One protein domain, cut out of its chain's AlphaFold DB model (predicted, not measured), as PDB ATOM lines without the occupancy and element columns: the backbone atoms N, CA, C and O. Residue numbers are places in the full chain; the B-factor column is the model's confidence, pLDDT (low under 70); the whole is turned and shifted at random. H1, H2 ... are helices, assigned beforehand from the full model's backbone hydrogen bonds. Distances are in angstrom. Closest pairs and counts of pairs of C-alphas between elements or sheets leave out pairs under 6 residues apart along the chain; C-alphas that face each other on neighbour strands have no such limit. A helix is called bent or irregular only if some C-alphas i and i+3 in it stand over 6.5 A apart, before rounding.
ATOM      1  N   ASP A   2     152.523 122.581  50.857       80.31
ATOM      2  CA  ASP A   2     151.637 121.604  51.531       80.31
ATOM      3  C   ASP A   2     150.757 120.688  50.665       80.31
ATOM      4  O   ASP A   2     150.067 119.819  51.193       80.31
ATOM      5  N   LEU A   3     150.808 120.795  49.337       84.88
ATOM      6  CA  LEU A   3     150.055 119.928  48.428       84.88
ATOM      7  C   LEU A   3     150.323 118.430  48.680       84.88
ATOM      8  O   LEU A   3     149.412 117.606  48.591       84.88
ATOM      9  N   GLY A   4     151.560 118.064  49.035       83.06
ATOM     10  CA  GLY A   4     151.899 116.681  49.388       83.06
ATOM     11  C   GLY A   4     151.260 116.205  50.701       83.06
ATOM     12  O   GLY A   4     151.115 115.001  50.899       83.06
ATOM     13  N   ARG A   5     150.814 117.125  51.565       86.25
ATOM     14  CA  ARG A   5     150.098 116.851  52.822       86.25
ATOM     15  C   ARG A   5     148.575 116.970  52.683       86.25
ATOM     16  O   ARG A   5     147.866 116.844  53.674       86.25
ATOM     17  N   ALA A   6     148.041 117.176  51.476       87.88
ATOM     18  CA  ALA A   6     146.595 117.192  51.263       87.88
ATOM     19  C   ALA A   6     145.942 115.895  51.791       87.88
ATOM     20  O   ALA A   6     146.372 114.787  51.433       87.88
ATOM     21  N   GLY A   7     144.917 116.052  52.636       89.00
ATOM     22  CA  GLY A   7     144.257 114.959  53.359       89.00
ATOM     23  C   GLY A   7     144.921 114.570  54.688       89.00
ATOM     24  O   GLY A   7     144.698 113.461  55.162       89.00
ATOM     25  N   LEU A   8     145.767 115.424  55.271       89.88
ATOM     26  CA  LEU A   8     146.391 115.170  56.570       89.88
ATOM     27  C   LEU A   8     145.336 114.956  57.668       89.88
ATOM     28  O   LEU A   8     144.620 115.883  58.046       89.88
ATOM     29  N   ASP A   9     145.307 113.751  58.230       92.50
ATOM     30  CA  ASP A   9     144.594 113.460  59.470       92.50
ATOM     31  C   ASP A   9     145.543 113.748  60.627       92.50
ATOM     32  O   ASP A   9     146.405 112.941  60.970       92.50
ATOM     33  N   ARG A  10     145.404 114.934  61.217       87.50
ATOM     34  CA  ARG A  10     146.332 115.430  62.237       87.50
ATOM     35  C   ARG A  10     146.437 114.514  63.453       87.50
ATOM     36  O   ARG A  10     147.534 114.353  63.982       87.50
ATOM     37  N   LYS A  11     145.327 113.903  63.883       89.69
ATOM     38  CA  LYS A  11     145.315 113.022  65.059       89.69
ATOM     39  C   LYS A  11     146.064 111.732  64.756       89.69
ATOM     40  O   LYS A  11     146.963 111.359  65.506       89.69
ATOM     41  N   LEU A  12     145.736 111.085  63.639       93.88
ATOM     42  CA  LEU A  12     146.379 109.834  63.244       93.88
ATOM     43  C   LEU A  12     147.855 110.043  62.887       93.88
ATOM     44  O   LEU A  12     148.715 109.301  63.359       93.88
ATOM     45  N   PHE A  13     148.157 111.081  62.107       92.62
ATOM     46  CA  PHE A  13     149.521 111.456  61.744       92.62
ATOM     47  C   PHE A  13     150.361 111.751  62.988       92.62
ATOM     48  O   PHE A  13     151.444 111.191  63.140       92.62
ATOM     49  N   GLY A  14     149.851 112.581  63.904       89.12
ATOM     50  CA  GLY A  14     150.515 112.878  65.171       89.12
ATOM     51  C   GLY A  14     150.782 111.613  65.984       89.12
ATOM     52  O   GLY A  14     151.917 111.388  66.394       89.12
ATOM     53  N   LYS A  15     149.779 110.738  66.129       92.81
ATOM     54  CA  LYS A  15     149.912 109.468  66.859       92.81
ATOM     55  C   LYS A  15     151.022 108.581  66.279       92.81
ATOM     56  O   LYS A  15     151.863 108.104  67.034       92.81
ATOM     57  N   ILE A  16     151.074 108.412  64.953       95.25
ATOM     58  CA  ILE A  16     152.106 107.609  64.267       95.25
ATOM     59  C   ILE A  16     153.512 108.175  64.509       95.25
ATOM     60  O   ILE A  16     154.442 107.431  64.825       95.25
ATOM     61  N   TRP A  17     153.699 109.488  64.340       94.00
ATOM     62  CA  TRP A  17     155.041 110.075  64.392       94.00
ATOM     63  C   TRP A  17     155.542 110.339  65.809       94.00
ATOM     64  O   TRP A  17     156.754 110.293  66.016       94.00
ATOM     65  N   SER A  18     154.653 110.563  66.779       90.38
ATOM     66  CA  SER A  18     155.020 110.548  68.200       90.38
ATOM     67  C   SER A  18     155.465 109.151  68.622       90.38
ATOM     68  O   SER A  18     156.568 109.012  69.142       90.38
ATOM     69  N   TRP A  19     154.696 108.115  68.261       95.38
ATOM     70  CA  TRP A  19     155.055 106.715  68.507       95.38
ATOM     71  C   TRP A  19     156.447 106.363  67.963       95.38
ATOM     72  O   TRP A  19     157.268 105.775  68.670       95.38
ATOM     73  N   ALA A  20     156.742 106.777  66.723       94.94
ATOM     74  CA  ALA A  20     158.040 106.545  66.094       94.94
ATOM     75  C   ALA A  20     159.169 107.305  66.809       94.94
ATOM     76  O   ALA A  20     160.230 106.738  67.074       94.94
ATOM     77  N   LYS A  21     158.936 108.579  67.154       91.00
ATOM     78  CA  LYS A  21     159.920 109.432  67.831       91.00
ATOM     79  C   LYS A  21     160.284 108.898  69.217       91.00
ATOM     80  O   LYS A  21     161.467 108.849  69.540       91.00
ATOM     81  N   GLU A  22     159.298 108.471  70.003       92.50
ATOM     82  CA  GLU A  22     159.495 107.882  71.339       92.50
ATOM     83  C   GLU A  22     160.366 106.620  71.303       92.50
ATOM     84  O   GLU A  22     161.075 106.325  72.259       92.50
ATOM     85  N   ARG A  23     160.363 105.903  70.174       95.00
ATOM     86  CA  ARG A  23     161.162 104.688  69.942       95.00
ATOM     87  C   ARG A  23     162.469 104.962  69.189       95.00
ATOM     88  O   ARG A  23     163.141 104.033  68.747       95.00
ATOM     89  N   GLY A  24     162.823 106.235  68.997       93.25
ATOM     90  CA  GLY A  24     164.027 106.639  68.269       93.25
ATOM     91  C   GLY A  24     164.037 106.193  66.802       93.25
ATOM     92  O   GLY A  24     165.111 106.000  66.230       93.25
ATOM     93  N   ILE A  25     162.869 105.981  66.190       95.12
ATOM     94  CA  ILE A  25     162.741 105.575  64.788       95.12
ATOM     95  C   ILE A  25     162.849 106.826  63.902       95.12
ATOM     96  O   ILE A  25     162.167 107.820  64.172       95.12
ATOM     97  N   PRO A  26     163.669 106.808  62.831       92.56
ATOM     98  CA  PRO A  26     163.797 107.944  61.923       92.56
ATOM     99  C   PRO A  26     162.450 108.391  61.347       92.56
ATOM    100  O   PRO A  26     161.695 107.583  60.804       92.56
ATOM    101  N   THR A  27     162.160 109.694  61.420       90.31
ATOM    102  CA  THR A  27     160.868 110.249  60.963       90.31
ATOM    103  C   THR A  27     160.997 111.086  59.700       90.31
ATOM    104  O   THR A  27     160.004 111.624  59.211       90.31
ATOM    105  N   ARG A  28     162.208 111.250  59.167       87.81
ATOM    106  CA  ARG A  28     162.449 111.937  57.896       87.81
ATOM    107  C   ARG A  28     163.133 110.993  56.907       87.81
ATOM    108  O   ARG A  28     163.954 110.182  57.328       87.81
ATOM    109  N   PRO A  29     162.872 111.125  55.592       89.88
ATOM    110  CA  PRO A  29     163.520 110.290  54.582       89.88
ATOM    111  C   PRO A  29     165.053 110.316  54.667       89.88
ATOM    112  O   PRO A  29     165.691 109.273  54.581       89.88
ATOM    113  N   ARG A  30     165.652 111.495  54.894       86.19
ATOM    114  CA  ARG A  30     167.108 111.643  55.054       86.19
ATOM    115  C   ARG A  30     167.644 110.858  56.255       86.19
ATOM    116  O   ARG A  30     168.584 110.091  56.099       86.19
ATOM    117  N   GLU A  31     167.024 111.022  57.424       89.38
ATOM    118  CA  GLU A  31     167.383 110.291  58.651       89.38
ATOM    119  C   GLU A  31     167.223 108.777  58.456       89.38
ATOM    120  O   GLU A  31     168.083 107.994  58.853       89.38
ATOM    121  N   TRP A  32     166.136 108.365  57.795       92.94
ATOM    122  CA  TRP A  32     165.873 106.966  57.476       92.94
ATOM    123  C   TRP A  32     166.989 106.380  56.619       92.94
ATOM    124  O   TRP A  32     167.539 105.341  56.964       92.94
ATOM    125  N   ARG A  33     167.361 107.058  55.527       90.62
ATOM    126  CA  ARG A  33     168.426 106.607  54.621       90.62
ATOM    127  C   ARG A  33     169.797 106.563  55.294       90.62
ATOM    128  O   ARG A  33     170.580 105.676  54.973       90.62
ATOM    129  N   ALA A  34     170.069 107.464  56.238       89.94
ATOM    130  CA  ALA A  34     171.310 107.444  57.010       89.94
ATOM    131  C   ALA A  34     171.421 106.198  57.910       89.94
ATOM    132  O   ALA A  34     172.506 105.647  58.056       89.94
ATOM    133  N   ARG A  35     170.302 105.727  58.482       93.75
ATOM    134  CA  ARG A  35     170.272 104.554  59.376       93.75
ATOM    135  C   ARG A  35     170.009 103.226  58.658       93.75
ATOM    136  O   ARG A  35     170.479 102.183  59.099       93.75
ATOM    137  N   HIS A  36     169.250 103.248  57.569       92.50
ATOM    138  CA  HIS A  36     168.795 102.072  56.828       92.50
ATOM    139  C   HIS A  36     169.294 102.128  55.382       92.50
ATOM    140  O   HIS A  36     168.502 102.264  54.445       92.50
ATOM    141  N   THR A  37     170.611 101.995  55.205       91.31
ATOM    142  CA  THR A  37     171.315 102.131  53.915       91.31
ATOM    143  C   THR A  37     170.840 101.149  52.839       91.31
ATOM    144  O   THR A  37     170.896 101.462  51.656       91.31
ATOM    145  N   ALA A  38     170.296  99.995  53.237       92.88
ATOM    146  CA  ALA A  38     169.707  99.012  52.326       92.88
ATOM    147  C   ALA A  38     168.324  99.414  51.773       92.88
ATOM    148  O   ALA A  38     167.778  98.722  50.914       92.88
ATOM    149  N   THR A  39     167.710 100.493  52.273       94.19
ATOM    150  CA  THR A  39     166.414 100.956  51.762       94.19
ATOM    151  C   THR A  39     166.603 101.640  50.409       94.19
ATOM    152  O   THR A  39     167.283 102.664  50.355       94.19
ATOM    153  N   PRO A  40     165.961 101.159  49.326       91.94
ATOM    154  CA  PRO A  40     166.020 101.852  48.047       91.94
ATOM    155  C   PRO A  40     165.444 103.267  48.157       91.94
ATOM    156  O   PRO A  40     164.416 103.484  48.807       91.94
ATOM    157  N   TYR A  41     166.086 104.227  47.495       88.56
ATOM    158  CA  TYR A  41     165.660 105.625  47.512       88.56
ATOM    159  C   TYR A  41     164.200 105.768  47.047       88.56
ATOM    160  O   TYR A  41     163.818 105.256  45.992       88.56
ATOM    161  N   GLY A  42     163.366 106.468  47.823       88.50
ATOM    162  CA  GLY A  42     161.937 106.636  47.526       88.50
ATOM    163  C   GLY A  42     161.040 105.463  47.957       88.50
ATOM    164  O   GLY A  42     159.845 105.454  47.626       88.50
ATOM    165  N   ARG A  43     161.594 104.468  48.668       94.12
ATOM    166  CA  ARG A  43     160.880 103.312  49.249       94.12
ATOM    167  C   ARG A  43     160.860 103.326  50.780       94.12
ATOM    168  O   ARG A  43     160.573 102.309  51.408       94.12
ATOM    169  N   GLU A  44     161.143 104.474  51.391       95.62
ATOM    170  CA  GLU A  44     161.197 104.648  52.845       95.62
ATOM    171  C   GLU A  44     159.840 104.359  53.501       95.62
ATOM    172  O   GLU A  44     159.789 103.768  54.575       95.62
ATOM    173  N   THR A  45     158.730 104.694  52.831       96.19
ATOM    174  CA  THR A  45     157.375 104.364  53.318       96.19
ATOM    175  C   THR A  45     157.164 102.856  53.396       96.19
ATOM    176  O   THR A  45     156.714 102.341  54.415       96.19
ATOM    177  N   GLU A  46     157.495 102.125  52.333       96.81
ATOM    178  CA  GLU A  46     157.332 100.674  52.298       96.81
ATOM    179  C   GLU A  46     158.264  99.971  53.283       96.81
ATOM    180  O   GLU A  46     157.850  99.012  53.933       96.81
ATOM    181  N   ALA A  47     159.499 100.455  53.423       97.00
ATOM    182  CA  ALA A  47     160.448  99.924  54.391       97.00
ATOM    183  C   ALA A  47     159.959 100.138  55.833       97.00
ATOM    184  O   ALA A  47     159.939  99.182  56.606       97.00
ATOM    185  N   PHE A  48     159.476 101.339  56.164       97.56
ATOM    186  CA  PHE A  48     158.874 101.640  57.465       97.56
ATOM    187  C   PHE A  48     157.688 100.723  57.769       97.56
ATOM    188  O   PHE A  48     157.640 100.092  58.822       97.56
ATOM    189  N   LEU A  49     156.753 100.587  56.825       97.25
ATOM    190  CA  LEU A  49     155.573  99.740  57.004       97.25
ATOM    191  C   LEU A  49     155.933  98.256  57.117       97.25
ATOM    192  O   LEU A  49     155.274  97.524  57.848       97.25
ATOM    193  N   ARG A  50     156.966  97.791  56.413       96.81
ATOM    194  CA  ARG A  50     157.438  96.409  56.539       96.81
ATOM    195  C   ARG A  50     157.971  96.127  57.942       96.81
ATOM    196  O   ARG A  50     157.679  95.061  58.468       96.81
ATOM    197  N   CYS A  51     158.722  97.063  58.519       95.81
ATOM    198  CA  CYS A  51     159.327  96.886  59.837       95.81
ATOM    199  C   CYS A  51     158.319  97.070  60.977       95.81
ATOM    200  O   CYS A  51     158.315  96.273  61.902       95.81
ATOM    201  N   TYR A  52     157.458  98.087  60.900       97.50
ATOM    202  CA  TYR A  52     156.756  98.598  62.083       97.50
ATOM    203  C   TYR A  52     155.233  98.476  62.039       97.50
ATOM    204  O   TYR A  52     154.567  98.866  62.994       97.50
ATOM    205  N   LYS A  53     154.632  97.936  60.964       96.88
ATOM    206  CA  LYS A  53     153.159  97.837  60.886       96.88
ATOM    207  C   LYS A  53     152.545  97.019  62.026       96.88
ATOM    208  O   LYS A  53     151.427  97.320  62.428       96.88
ATOM    209  N   ASN A  54     153.247  95.985  62.494       97.00
ATOM    210  CA  ASN A  54     152.743  95.078  63.521       97.00
ATOM    211  C   ASN A  54     152.833  95.744  64.896       97.00
ATOM    212  O   ASN A  54     151.846  95.742  65.619       97.00
ATOM    213  N   ASP A  55     153.956  96.395  65.201       97.56
ATOM    214  CA  ASP A  55     154.148  97.120  66.462       97.56
ATOM    215  C   ASP A  55     153.173  98.299  66.579       97.56
ATOM    216  O   ASP A  55     152.535  98.494  67.611       97.56
ATOM    217  N   LEU A  56     152.973  99.041  65.484       97.31
ATOM    218  CA  LEU A  56     151.954 100.088  65.416       97.31
ATOM    219  C   LEU A  56     150.553  99.530  65.691       97.31
ATOM    220  O   LEU A  56     149.782 100.144  66.426       97.31
ATOM    221  N   ALA A  57     150.213  98.374  65.115       96.69
ATOM    222  CA  ALA A  57     148.919  97.741  65.341       96.69
ATOM    223  C   ALA A  57     148.758  97.248  66.790       96.69
ATOM    224  O   ALA A  57     147.684  97.438  67.359       96.69
ATOM    225  N   ALA A  58     149.813  96.684  67.385       96.81
ATOM    226  CA  ALA A  58     149.839  96.264  68.787       96.81
ATOM    227  C   ALA A  58     149.599  97.446  69.743       96.81
ATOM    228  O   ALA A  58     148.849  97.310  70.705       96.81
ATOM    229  N   ASP A  59     150.107  98.634  69.402       95.25
ATOM    230  CA  ASP A  59     149.888  99.879  70.153       95.25
ATOM    231  C   ASP A  59     148.590 100.623  69.745       95.25
ATOM    232  O   ASP A  59     148.408 101.828  69.971       95.25
ATOM    233  N   GLY A  60     147.645  99.910  69.120       95.75
ATOM    234  CA  GLY A  60     146.317 100.425  68.783       95.75
ATOM    235  C   GLY A  60     146.320 101.454  67.649       95.75
ATOM    236  O   GLY A  60     145.516 102.395  67.647       95.75
ATOM    237  N   ILE A  61     147.248 101.333  66.698       95.75
ATOM    238  CA  ILE A  61     147.328 102.146  65.479       95.75
ATOM    239  C   ILE A  61     147.222 101.210  64.267       95.75
ATOM    240  O   ILE A  61     148.233 100.837  63.665       95.75
ATOM    241  N   PRO A  62     146.003 100.795  63.878       95.06
ATOM    242  CA  PRO A  62     145.836  99.875  62.761       95.06
ATOM    243  C   PRO A  62     146.335 100.511  61.457       95.06
ATOM    244  O   PRO A  62     145.908 101.600  61.065       95.06
ATOM    245  N   MET A  63     147.222  99.808  60.747       96.69
ATOM    246  CA  MET A  63     147.785 100.259  59.467       96.69
ATOM    247  C   MET A  63     146.825 100.029  58.291       96.69
ATOM    248  O   MET A  63     147.115  99.282  57.349       96.69
ATOM    249  N   THR A  64     145.669 100.695  58.343       96.75
ATOM    250  CA  THR A  64     144.686 100.758  57.250       96.75
ATOM    251  C   THR A  64     145.269 101.447  56.012       96.75
ATOM    252  O   THR A  64     146.338 102.062  56.063       96.75
ATOM    253  N   ALA A  65     144.565 101.389  54.875       95.50
ATOM    254  CA  ALA A  65     144.959 102.142  53.679       95.50
ATOM    255  C   ALA A  65     145.133 103.644  53.977       95.50
ATOM    256  O   ALA A  65     146.111 104.249  53.544       95.50
ATOM    257  N   TRP A  66     144.249 104.210  54.804       95.56
ATOM    258  CA  TRP A  66     144.323 105.605  55.225       95.56
ATOM    259  C   TRP A  66     145.542 105.906  56.103       95.56
ATOM    260  O   TRP A  66     146.254 106.879  55.859       95.56
ATOM    261  N   ALA A  67     145.853 105.045  57.075       96.25
ATOM    262  CA  ALA A  67     147.044 105.210  57.910       96.25
ATOM    263  C   ALA A  67     148.337 105.173  57.080       96.25
ATOM    264  O   ALA A  67     149.246 105.975  57.302       96.25
ATOM    265  N   LYS A  68     148.402 104.305  56.062       96.44
ATOM    266  CA  LYS A  68     149.542 104.245  55.133       96.44
ATOM    267  C   LYS A  68     149.720 105.549  54.352       96.44
ATOM    268  O   LYS A  68     150.859 105.957  54.129       96.44
ATOM    269  N   GLU A  69     148.635 106.234  53.986       94.62
ATOM    270  CA  GLU A  69     148.739 107.566  53.376       94.62
ATOM    271  C   GLU A  69     149.376 108.587  54.322       94.62
ATOM    272  O   GLU A  69     150.216 109.373  53.881       94.62
ATOM    273  N   GLN A  70     149.027 108.552  55.614       94.62
ATOM    274  CA  GLN A  70     149.631 109.430  56.624       94.62
ATOM    275  C   GLN A  70     151.136 109.151  56.789       94.62
ATOM    276  O   GLN A  70     151.921 110.085  56.963       94.62
ATOM    277  N   VAL A  71     151.565 107.887  56.657       95.62
ATOM    278  CA  VAL A  71     152.995 107.530  56.621       95.62
ATOM    279  C   VAL A  71     153.680 108.130  55.381       95.62
ATOM    280  O   VAL A  71     154.743 108.758  55.470       95.62
ATOM    281  N   GLU A  72     153.052 107.991  54.211       94.56
ATOM    282  CA  GLU A  72     153.602 108.478  52.941       94.56
ATOM    283  C   GLU A  72     153.739 110.011  52.904       94.56
ATOM    284  O   GLU A  72     154.669 110.522  52.284       94.56
ATOM    285  N   MET A  73     152.886 110.764  53.611       92.38
ATOM    286  CA  MET A  73     152.993 112.231  53.725       92.38
ATOM    287  C   MET A  73     154.315 112.720  54.327       92.38
ATOM    288  O   MET A  73     154.643 113.899  54.198       92.38
ATOM    289  N   ARG A  74     155.083 111.840  54.975       90.69
ATOM    290  CA  ARG A  74     156.363 112.183  55.596       90.69
ATOM    291  C   ARG A  74     157.523 111.414  54.974       90.69
ATOM    292  O   ARG A  74     158.470 112.040  54.507       90.69
ATOM    293  N   LEU A  75     157.438 110.084  54.899       93.62
ATOM    294  CA  LEU A  75     158.526 109.259  54.358       93.62
ATOM    295  C   LEU A  75     158.479 109.110  52.833       93.62
ATOM    296  O   LEU A  75     159.510 108.916  52.206       93.62
ATOM    297  N   GLY A  76     157.304 109.232  52.218       92.62
ATOM    298  CA  GLY A  76     157.095 109.079  50.772       92.62
ATOM    299  C   GLY A  76     156.731 110.384  50.070       92.62
ATOM    300  O   GLY A  76     156.206 110.367  48.951       92.62
ATOM    301  N   TYR A  77     157.003 111.520  50.721       90.94
ATOM    302  CA  TYR A  77     156.482 112.827  50.333       90.94
ATOM    303  C   TYR A  77     156.750 113.167  48.863       90.94
ATOM    304  O   TYR A  77     155.864 113.676  48.181       90.94
ATOM    305  N   SER A  78     157.928 112.814  48.327       90.12
ATOM    306  CA  SER A  78     158.262 113.122  46.934       90.12
ATOM    307  C   SER A  78     157.322 112.462  45.930       90.12
ATOM    308  O   SER A  78     156.927 113.105  44.960       90.12
ATOM    309  N   ARG A  79     156.967 111.193  46.139       90.62
ATOM    310  CA  ARG A  79     156.060 110.458  45.249       90.62
ATOM    311  C   ARG A  79     154.642 110.983  45.371       90.62
ATOM    312  O   ARG A  79     153.980 111.213  44.359       90.62
ATOM    313  N   ARG A  80     154.197 111.201  46.611       91.69
ATOM    314  CA  ARG A  80     152.873 111.752  46.890       91.69
ATOM    315  C   ARG A  80     152.711 113.127  46.250       91.69
ATOM    316  O   ARG A  80     151.714 113.354  45.568       91.69
ATOM    317  N   LEU A  81     153.708 114.000  46.392       91.56
ATOM    318  CA  LEU A  81     153.713 115.316  45.764       91.56
ATOM    319  C   LEU A  81     153.615 115.211  44.239       91.56
ATOM    320  O   LEU A  81     152.777 115.891  43.655       91.56
ATOM    321  N   THR A  82     154.400 114.340  43.594       91.25
ATOM    322  CA  THR A  82     154.320 114.132  42.136       91.25
ATOM    323  C   THR A  82     152.909 113.743  41.692       91.25
ATOM    324  O   THR A  82     152.375 114.359  40.771       91.25
ATOM    325  N   ARG A  83     152.276 112.767  42.362       91.94
ATOM    326  CA  ARG A  83     150.907 112.337  42.022       91.94
ATOM    327  C   ARG A  83     149.897 113.467  42.215       91.94
ATOM    328  O   ARG A  83     149.078 113.712  41.338       91.94
ATOM    329  N   ARG A  84     149.987 114.210  43.326       91.81
ATOM    330  CA  ARG A  84     149.102 115.360  43.572       91.81
ATOM    331  C   ARG A  84     149.301 116.465  42.534       91.81
ATOM    332  O   ARG A  84     148.313 117.006  42.051       91.81
ATOM    333  N   LEU A  85     150.543 116.758  42.144       91.75
ATOM    334  CA  LEU A  85     150.856 117.732  41.096       91.75
ATOM    335  C   LEU A  85     150.251 117.342  39.748       91.75
ATOM    336  O   LEU A  85     149.711 118.207  39.067       91.75
ATOM    337  N   GLN A  86     150.293 116.062  39.369       92.12
ATOM    338  CA  GLN A  86     149.649 115.592  38.135       92.12
ATOM    339  C   GLN A  86     148.150 115.909  38.125       92.12
ATOM    340  O   GLN A  86     147.643 116.399  37.120       92.12
ATOM    341  N   THR A  87     147.466 115.717  39.255       92.56
ATOM    342  CA  THR A  87     146.036 116.022  39.389       92.56
ATOM    343  C   THR A  87     145.737 117.521  39.338       92.56
ATOM    344  O   THR A  87     144.756 117.919  38.716       92.56
ATOM    345  N   VAL A  88     146.556 118.371  39.972       92.31
ATOM    346  CA  VAL A  88     146.255 119.816  40.085       92.31
ATOM    347  C   VAL A  88     146.849 120.677  38.970       92.31
ATOM    348  O   VAL A  88     146.438 121.825  38.809       92.31
ATOM    349  N   ARG A  89     147.782 120.153  38.164       91.38
ATOM    350  CA  ARG A  89     148.404 120.873  37.036       91.38
ATOM    351  C   ARG A  89     147.394 121.559  36.103       91.38
ATOM    352  O   ARG A  89     147.633 122.717  35.763       91.38
ATOM    353  N   PRO A  90     146.271 120.926  35.711       94.19
ATOM    354  CA  PRO A  90     145.260 121.596  34.896       94.19
ATOM    355  C   PRO A  90     144.651 122.824  35.583       94.19
ATOM    356  O   PRO A  90     144.441 123.842  34.929       94.19
ATOM    357  N   ALA A  91     144.401 122.761  36.894       93.50
ATOM    358  CA  ALA A  91     143.871 123.888  37.660       93.50
ATOM    359  C   ALA A  91     144.898 125.026  37.775       93.50
ATOM    360  O   ALA A  91     144.559 126.176  37.518       93.50
ATOM    361  N   ILE A  92     146.167 124.699  38.046       92.12
ATOM    362  CA  ILE A  92     147.274 125.671  38.063       92.12
ATOM    363  C   ILE A  92     147.370 126.404  36.715       92.12
ATOM    364  O   ILE A  92     147.477 127.628  36.678       92.12
ATOM    365  N   ARG A  93     147.250 125.672  35.600       94.88
ATOM    366  CA  ARG A  93     147.249 126.268  34.257       94.88
ATOM    367  C   ARG A  93     146.063 127.212  34.038       94.88
ATOM    368  O   ARG A  93     146.243 128.263  33.435       94.88
ATOM    369  N   LYS A  94     144.868 126.866  34.534       96.19
ATOM    370  CA  LYS A  94     143.681 127.742  34.469       96.19
ATOM    371  C   LYS A  94     143.858 129.040  35.261       96.19
ATOM    372  O   LYS A  94     143.273 130.044  34.885       96.19
ATOM    373  N   MET A  95     144.692 129.037  36.301       95.50
ATOM    374  CA  MET A  95     145.079 130.244  37.044       95.50
ATOM    375  C   MET A  95     146.135 131.097  36.311       95.50
ATOM    376  O   MET A  95     146.650 132.049  36.885       95.50
ATOM    377  N   GLY A  96     146.509 130.748  35.074       95.69
ATOM    378  CA  GLY A  96     147.530 131.460  34.299       95.69
ATOM    379  C   GLY A  96     148.973 131.127  34.695       95.69
ATOM    380  O   GLY A  96     149.908 131.749  34.198       95.69
ATOM    381  N   VAL A  97     149.187 130.135  35.566       93.88
ATOM    382  CA  VAL A  97     150.525 129.777  36.048       93.88
ATOM    383  C   VAL A  97     151.139 128.690  35.165       93.88
ATOM    384  O   VAL A  97     150.610 127.583  35.037       93.88
ATOM    385  N   THR A  98     152.310 128.981  34.595       93.38
ATOM    386  CA  THR A  98     153.114 127.984  33.873       93.38
ATOM    387  C   THR A  98     153.962 127.191  34.858       93.38
ATOM    388  O   THR A  98     154.878 127.724  35.481       93.38
ATOM    389  N   TRP A  99     153.670 125.896  34.995       91.94
ATOM    390  CA  TRP A  99     154.429 125.021  35.884       91.94
ATOM    391  C   TRP A  99     155.799 124.675  35.299       91.94
ATOM    392  O   TRP A  99     155.885 124.106  34.210       91.94
ATOM    393  N   LEU A 100     156.864 124.930  36.059       91.69
ATOM    394  CA  LEU A 100     158.236 124.601  35.675       91.69
ATOM    395  C   LEU A 100     158.841 123.543  36.618       91.69
ATOM    396  O   LEU A 100     158.491 123.509  37.801       91.69
TER     397      LEU A 100
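What this domain is: This is residues 2 to 100 of the 214 residues of an uncharacterized protein of Nitrospirae bacterium (UniProt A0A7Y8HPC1). A small cluster of crossed helices, with H5 in the core and H2 and H4 packing on it, is drawn out to one side by the long helix H6, on whose first half the short H1 packs. H3 sits at the edge of the cluster, near the first residue of H4 and the last of H5, and residues 91 to 96 stick out at the far end of the arm. The printed part has 99 residues with six named helices, H1 to H6 in chain order, and no named strand; the class is all helix. It is only just compact, close to loose, with a radius of gyration of the C-alphas of 15.2 A, and its elongated outline spans 48 by 29 by 19 A.

Where its parts are: H1, residues 2 to 5, begins at C-alpha 2 at (151.637, 121.604, 51.531). H2 is residues 10 to 22, 17.7 A long from first to last C-alpha, and H3 is residues 29 to 35, 10.1 A. H4, residues 44 to 58, measures 21.3 A and is irregular: C-alphas 51 and 54 are 7.8 A apart. H5, residues 65 to 75, measures 15.3 A and ends at C-alpha 75 at (158.526, 109.259, 54.358). H6, residues 77 to 94, measures 25.3 A and ends at C-alpha 94 at (143.681, 127.742, 34.469). It is irregular, with C-alphas 87 and 90 7.2 A apart, and has a kink of 52 degrees near residue 87.

How they stand to each other: H6 touches H1 with residues 77 to 85 alone; the closest C-alphas, of Gly 4 and Leu 81, are 4.3 A apart. H2 touches H5 with residues 12 to 16 alone, the same way at a steep tilt of 58 degrees, closest at the C-alphas of Phe 13 and Gln 70, 5.5 A. H3 and H4 only just touch, with 3 pairs of C-alphas within 8 A, closest at Pro 29 and Glu 44, 6.3 A; they are about perpendicular at 81 degrees, and H4 takes part with residue 44 alone. H4 touches H5 with residues 44 to 49 alone, opposite ways at a steep tilt of 51 degrees; the closest C-alphas, of Thr 45 and Leu 75, are 5.1 A apart. H6 is apart from H2, H3 and H4. Every O i to N i+4 pair is within hydrogen-bond range in H2 and H3, against 9 of 11 in H4, 6 of 7 in H5 and 12 of 14 in H6; H1 is too short for such a pair.

The domain as a whole: The two C-alphas farthest apart, of Ala 58 and Gly 96, are 49.3 A apart. The printed part has no cut and no long link. The mean pLDDT of the printed part is 92.9, and no printed residue is under 70.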